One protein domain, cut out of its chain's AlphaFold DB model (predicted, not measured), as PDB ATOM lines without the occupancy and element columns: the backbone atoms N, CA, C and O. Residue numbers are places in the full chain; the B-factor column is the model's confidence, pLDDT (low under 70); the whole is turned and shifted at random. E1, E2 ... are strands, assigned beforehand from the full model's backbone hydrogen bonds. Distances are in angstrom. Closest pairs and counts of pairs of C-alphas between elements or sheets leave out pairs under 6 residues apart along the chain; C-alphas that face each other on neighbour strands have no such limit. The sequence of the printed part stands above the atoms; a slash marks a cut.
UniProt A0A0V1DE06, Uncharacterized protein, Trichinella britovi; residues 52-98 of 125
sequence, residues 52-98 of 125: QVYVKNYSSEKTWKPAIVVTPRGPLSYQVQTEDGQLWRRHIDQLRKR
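This is residues 52 to 98 of the 125 residues of an uncharacterized protein of Trichinella britovi (UniProt A0A0V1DE06). A single small sheet of five strands is folded back on itself at the long bent strand E2, with E4 and E3 in one leaf facing E1 and E5 in the other, somewhat like a barrel left open between the edge strands E4 and E5. The E1 to E2 link, residues 57 to 63, and the tight E2 to E3 link, residues 75 and 76, lie at opposite ends of the longest axis. The printed part has 47 residues, with five named strands, E1 to E5 along the chain, and no named helix. The sheet order is E4, E3, E2, E1, E5, antiparallel throughout, and the class is all strand. The whole is compact, with a radius of gyration of the C-alphas of 9.6 A, and spans 29 by 20 by 19 A.

E1, residues 52 to 56, begins at C-alpha 52 (2.341, -11.726, 25.697) and is 13.4 A long. E2, residues 64 to 74, is the longest strand, 22.0 A from first to last C-alpha, and bends by 84 degrees at residue 70. E3, residues 77 to 82, is 15.8 A long, and its C-alpha 82 is at (3.306, -8.807, 35.264). E4, residues 87 to 91, is 13.6 A long. E5, residues 95 to 97, is 6.9 A long and ends at C-alpha 97 (7.922, -12.121, 22.424).

E1 to E4 form a meander, each strand the antiparallel neighbour of the one before. E1 and E2 form a hairpin, with N 53 and O 67 within hydrogen-bond range at 2.8 A. E2 and E3 form a hairpin at 139 degrees between their directions, with N 70 and O 79 at 2.8 A. E3 and E4 form a hairpin at 142 degrees, with N 88 and O 80 at 2.8 A. E5 is the antiparallel neighbour of E1, at 145 degrees, with N 54 and O 96 at 2.7 A. This is a folded sheet, one sheet bent back into two leaves: E4 and E3 face E1 and E5, with 14 pairs of C-alphas within 11 A and E2 as the hinge. The closest C-alphas of E1 and E4, those of Val 55 and Arg 90, are 7.7 A apart. E3 and E5 are apart. The edge strands E4 and E5 meet only through their link.

The sheet is strongly twisted, its C-alphas lying up to 7.0 A off their best plane. The two C-alphas farthest apart, those of Glu 61 and Pro 75, are 29.1 A apart. The printed part has no cut and no long link. The mean pLDDT of the printed part is 87.8, and residues 61 to 62 are under 70.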
ATOM      1  N   GLN A  52       1.658 -10.966  24.650       90.62
ATOM      2  CA  GLN A  52       2.341 -11.726  25.697       90.62
ATOM      3  C   GLN A  52       3.855 -11.662  25.504       90.62
ATOM      4  O   GLN A  52       4.443 -12.212  24.568       90.62
ATOM      5  N   VAL A  53       4.526 -11.035  26.464       91.38
ATOM      6  CA  VAL A  53       5.963 -10.786  26.413       91.38
ATOM      7  C   VAL A  53       6.666 -11.288  27.666       91.38
ATOM      8  O   VAL A  53       6.120 -11.349  28.761       91.38
ATOM      9  N   TYR A  54       7.938 -11.628  27.534       91.06
ATOM     10  CA  TYR A  54       8.849 -11.743  28.655       91.06
ATOM     11  C   TYR A  54       9.494 -10.389  28.925       91.06
ATOM     12  O   TYR A  54      10.080  -9.782  28.030       91.06
ATOM     13  N   VAL A  55       9.436  -9.949  30.175       91.12
ATOM     14  CA  VAL A  55      10.056  -8.726  30.666       91.12
ATOM     15  C   VAL A  55      11.295  -9.035  31.498       91.12
ATOM     16  O   VAL A  55      11.293  -9.951  32.326       91.12
ATOM     17  N   LYS A  56      12.364  -8.259  31.309       88.75
ATOM     18  CA  LYS A  56      13.574  -8.399  32.123       88.75
ATOM     19  C   LYS A  56      13.315  -7.966  33.574       88.75
ATOM     20  O   LYS A  56      12.947  -6.819  33.838       88.75
ATOM     21  N   ASN A  57      13.529  -8.885  34.513       88.38
ATOM     22  CA  ASN A  57      13.475  -8.647  35.953       88.38
ATOM     23  C   ASN A  57      14.896  -8.421  36.493       88.38
ATOM     24  O   ASN A  57      15.794  -9.218  36.236       88.38
ATOM     25  N   TYR A  58      15.090  -7.335  37.241       79.88
ATOM     26  CA  TYR A  58      16.372  -6.975  37.861       79.88
ATOM     27  C   TYR A  58      16.435  -7.297  39.360       79.88
ATOM     28  O   TYR A  58      17.501  -7.202  39.955       79.88
ATOM     29  N   SER A  59      15.305  -7.650  39.976       76.38
ATOM     30  CA  SER A  59      15.200  -7.861  41.423       76.38
ATOM     31  C   SER A  59      15.392  -9.319  41.844       76.38
ATOM     32  O   SER A  59      15.415  -9.605  43.038       76.38
ATOM     33  N   SER A  60      15.450 -10.260  40.902       71.94
ATOM     34  CA  SER A  60      15.460 -11.693  41.205       71.94
ATOM     35  C   SER A  60      16.441 -12.439  40.310       71.94
ATOM     36  O   SER A  60      16.756 -11.994  39.211       71.94
ATOM     37  N   GLU A  61      16.859 -13.616  40.769       68.94
ATOM     38  CA  GLU A  61      17.774 -14.526  40.068       68.94
ATOM     39  C   GLU A  61      17.229 -14.971  38.695       68.94
ATOM     40  O   GLU A  61      17.971 -15.152  37.729       68.94
ATOM     41  N   LYS A  62      15.894 -15.059  38.567       69.25
ATOM     42  CA  LYS A  62      15.209 -15.301  37.293       69.25
ATOM     43  C   LYS A  62      15.094 -13.994  36.502       69.25
ATOM     44  O   LYS A  62      14.255 -13.141  36.791       69.25
ATOM     45  N   THR A  63      15.938 -13.869  35.482       82.31
ATOM     46  CA  THR A  63      16.131 -12.644  34.689       82.31
ATOM     47  C   THR A  63      14.959 -12.261  33.790       82.31
ATOM     48  O   THR A  63      14.878 -11.101  33.402       82.31
ATOM     49  N   TRP A  64      14.045 -13.179  33.467       88.56
ATOM     50  CA  TRP A  64      12.879 -12.914  32.619       88.56
ATOM     51  C   TRP A  64      11.594 -13.389  33.300       88.56
ATOM     52  O   TRP A  64      11.527 -14.526  33.770       88.56
ATOM     53  N   LYS A  65      10.580 -12.523  33.343       89.62
ATOM     54  CA  LYS A  65       9.240 -12.811  33.872       89.62
ATOM     55  C   LYS A  65       8.185 -12.645  32.772       89.62
ATOM     56  O   LYS A  65       8.350 -11.756  31.944       89.62
ATOM     57  N   PRO A  66       7.134 -13.475  32.724       91.00
ATOM     58  CA  PRO A  66       6.012 -13.255  31.814       91.00
ATOM     59  C   PRO A  66       5.234 -11.986  32.204       91.00
ATOM     60  O   PRO A  66       5.051 -11.693  33.388       91.00
ATOM     61  N   ALA A  67       4.814 -11.224  31.201       92.06
ATOM     62  CA  ALA A  67       4.040 -10.001  31.329       92.06
ATOM     63  C   ALA A  67       3.201  -9.759  30.062       92.06
ATOM     64  O   ALA A  67       3.473 -10.321  29.004       92.06
ATOM     65  N   ILE A  68       2.197  -8.899  30.170       93.12
ATOM     66  CA  ILE A  68       1.322  -8.488  29.069       93.12
ATOM     67  C   ILE A  68       1.576  -7.010  28.786       93.12
ATOM     68  O   ILE A  68       1.707  -6.210  29.717       93.12
ATOM     69  N   VAL A  69       1.690  -6.624  27.517       92.94
ATOM     70  CA  VAL A  69       1.843  -5.213  27.138       92.94
ATOM     71  C   VAL A  69       0.519  -4.483  27.348       92.94
ATOM     72  O   VAL A  69      -0.487  -4.847  26.770       92.94
ATOM     73  N   VAL A  70       0.509  -3.422  28.152       93.06
ATOM     74  CA  VAL A  70      -0.713  -2.650  28.444       93.06
ATOM     75  C   VAL A  70      -0.827  -1.432  27.540       93.06
ATOM     76  O   VAL A  70      -1.900  -1.106  27.047       93.06
ATOM     77  N   THR A  71       0.260  -0.678  27.366       90.81
ATOM     78  CA  THR A  71       0.223   0.546  26.551       90.81
ATOM     79  C   THR A  71       1.627   0.950  26.091       90.81
ATOM     80  O   THR A  71       2.549   0.994  26.919       90.81
ATOM     81  N   PRO A  72       1.826   1.316  24.812       88.62
ATOM     82  CA  PRO A  72       3.044   1.987  24.367       88.62
ATOM     83  C   PRO A  72       3.112   3.418  24.936       88.62
ATOM     84  O   PRO A  72       2.176   4.203  24.828       88.62
ATOM     85  N   ARG A  73       4.232   3.774  25.573       87.56
ATOM     86  CA  ARG A  73       4.477   5.097  26.189       87.56
ATOM     87  C   ARG A  73       5.388   6.001  25.355       87.56
ATOM     88  O   ARG A  73       5.519   7.179  25.670       87.56
ATOM     89  N   GLY A  74       6.060   5.453  24.350       84.00
ATOM     90  CA  GLY A  74       6.938   6.172  23.431       84.00
ATOM     91  C   GLY A  74       7.529   5.214  22.396       84.00
ATOM     92  O   GLY A  74       7.269   4.014  22.494       84.00
ATOM     93  N   PRO A  75       8.370   5.698  21.465       82.44
ATOM     94  CA  PRO A  75       8.866   4.897  20.339       82.44
ATOM     95  C   PRO A  75       9.525   3.573  20.754       82.44
ATOM     96  O   PRO A  75       9.415   2.569  20.064       82.44
ATOM     97  N   LEU A  76      10.183   3.566  21.920       87.62
ATOM     98  CA  LEU A  76      10.905   2.410  22.462       87.62
ATOM     99  C   LEU A  76      10.484   2.035  23.888       87.62
ATOM    100  O   LEU A  76      11.127   1.203  24.521       87.62
ATOM    101  N   SER A  77       9.464   2.686  24.448       90.31
ATOM    102  CA  SER A  77       9.072   2.515  25.853       90.31
ATOM    103  C   SER A  77       7.673   1.933  25.953       90.31
ATOM    104  O   SER A  77       6.723   2.559  25.492       90.31
ATOM    105  N   TYR A  78       7.540   0.805  26.641       92.56
ATOM    106  CA  TYR A  78       6.269   0.115  26.847       92.56
ATOM    107  C   TYR A  78       5.940   0.010  28.336       92.56
ATOM    108  O   TYR A  78       6.829  -0.093  29.189       92.56
ATOM    109  N   GLN A  79       4.649   0.061  28.642       94.06
ATOM    110  CA  GLN A  79       4.101  -0.276  29.946       94.06
ATOM    111  C   GLN A  79       3.591  -1.714  29.889       94.06
ATOM    112  O   GLN A  79       2.798  -2.043  29.011       94.06
ATOM    113  N   VAL A  80       4.059  -2.560  30.802       93.44
ATOM    114  CA  VAL A  80       3.717  -3.987  30.861       93.44
ATOM    115  C   VAL A  80       3.166  -4.346  32.234       93.44
ATOM    116  O   VAL A  80       3.599  -3.779  33.239       93.44
ATOM    117  N   GLN A  81       2.230  -5.284  32.287       93.88
ATOM    118  CA  GLN A  81       1.667  -5.828  33.514       93.88
ATOM    119  C   GLN A  81       2.185  -7.247  33.725       93.88
ATOM    120  O   GLN A  81       2.035  -8.109  32.867       93.88
ATOM    121  N   THR A  82       2.824  -7.475  34.865       91.19
ATOM    122  CA  THR A  82       3.306  -8.807  35.264       91.19
ATOM    123  C   THR A  82       2.129  -9.652  35.761       91.19
ATOM    124  O   THR A  82       1.133  -9.089  36.214       91.19
ATOM    125  N   GLU A  83       2.255 -10.981  35.764       88.12
ATOM    126  CA  GLU A  83       1.265 -11.892  36.380       88.12
ATOM    127  C   GLU A  83       0.975 -11.545  37.856       88.12
ATOM    128  O   GLU A  83      -0.149 -11.687  38.321       88.12
ATOM    129  N   ASP A  84       1.962 -10.978  38.560       86.19
ATOM    130  CA  ASP A  84       1.843 -10.470  39.935       86.19
ATOM    131  C   ASP A  84       0.969  -9.188  40.052       86.19
ATOM    132  O   ASP A  84       0.877  -8.583  41.121       86.19
ATOM    133  N   GLY A  85       0.389  -8.695  38.951       86.94
ATOM    134  CA  GLY A  85      -0.426  -7.474  38.889       86.94
ATOM    135  C   GLY A  85       0.368  -6.162  38.856       86.94
ATOM    136  O   GLY A  85      -0.217  -5.090  38.710       86.94
ATOM    137  N   GLN A  86       1.700  -6.214  38.956       89.44
ATOM    138  CA  GLN A  86       2.554  -5.024  38.941       89.44
ATOM    139  C   GLN A  86       2.739  -4.444  37.534       89.44
ATOM    140  O   GLN A  86       3.097  -5.158  36.595       89.44
ATOM    141  N   LEU A  87       2.592  -3.121  37.431       91.62
ATOM    142  CA  LEU A  87       2.838  -2.342  36.218       91.62
ATOM    143  C   LEU A  87       4.283  -1.848  36.158       91.62
ATOM    144  O   LEU A  87       4.724  -1.079  37.015       91.62
ATOM    145  N   TRP A  88       5.017  -2.253  35.126       90.75
ATOM    146  CA  TRP A  88       6.407  -1.866  34.902       90.75
ATOM    147  C   TRP A  88       6.556  -1.075  33.608       90.75
ATOM    148  O   TRP A  88       5.891  -1.341  32.610       90.75
ATOM    149  N   ARG A  89       7.493  -0.124  33.603       92.38
ATOM    150  CA  ARG A  89       7.902   0.603  32.398       92.38
ATOM    151  C   ARG A  89       9.251   0.088  31.920       92.38
ATOM    152  O   ARG A  89      10.212   0.071  32.695       92.38
ATOM    153  N   ARG A  90       9.324  -0.349  30.661       92.50
ATOM    154  CA  ARG A  90      10.498  -1.040  30.114       92.50
ATOM    155  C   ARG A  90      10.808  -0.621  28.683       92.50
ATOM    156  O   ARG A  90       9.914  -0.257  27.922       92.50
ATOM    157  N   HIS A  91      12.099  -0.636  28.363       91.62
ATOM    158  CA  HIS A  91      12.588  -0.383  27.010       91.62
ATOM    159  C   HIS A  91      12.328  -1.599  26.128       91.62
ATOM    160  O   HIS A  91      12.356  -2.717  26.634       91.62
ATOM    161  N   ILE A  92      12.153  -1.402  24.826       88.44
ATOM    162  CA  ILE A  92      11.871  -2.485  23.887       88.44
ATOM    163  C   ILE A  92      12.889  -3.636  23.957       88.44
ATOM    164  O   ILE A  92      12.502  -4.799  23.938       88.44
ATOM    165  N   ASP A  93      14.172  -3.334  24.167       88.62
ATOM    166  CA  ASP A  93      15.237  -4.346  24.312       88.62
ATOM    167  C   ASP A  93      15.115  -5.201  25.586       88.62
ATOM    168  O   ASP A  93      15.774  -6.231  25.739       88.62
ATOM    169  N   GLN A  94      14.294  -4.758  26.537       90.56
ATOM    170  CA  GLN A  94      13.988  -5.456  27.784       90.56
ATOM    171  C   GLN A  94      12.702  -6.287  27.676       90.56
ATOM    172  O   GLN A  94      12.285  -6.871  28.680       90.56
ATOM    173  N   LEU A  95      12.076  -6.327  26.493       90.19
ATOM    174  CA  LEU A  95      10.918  -7.150  26.166       90.19
ATOM    175  C   LEU A  95      11.322  -8.229  25.150       90.19
ATOM    176  O   LEU A  95      12.141  -8.010  24.256       90.19
ATOM    177  N   ARG A  96      10.721  -9.411  25.260       88.94
ATOM    178  CA  ARG A  96      10.857 -10.506  24.289       88.94
ATOM    179  C   ARG A  96       9.490 -11.107  24.009       88.94
ATOM    180  O   ARG A  96       8.768 -11.375  24.957       88.94
ATOM    181  N   LYS A  97       9.153 -11.382  22.747       85.19
ATOM    182  CA  LYS A  97       7.922 -12.121  22.424       85.19
ATOM    183  C   LYS A  97       7.966 -13.512  23.057       85.19
ATOM    184  O   LYS A  97       8.999 -14.190  23.012       85.19
ATOM    185  N   ARG A  98       6.860 -13.919  23.671       77.25
ATOM    186  CA  ARG A  98       6.641 -15.290  24.132       77.25
ATOM    187  C   ARG A  98       6.177 -16.050  22.891       77.25
ATOM    188  O   ARG A  98       5.065 -15.824  22.463       77.25
TER     189      ARG A  98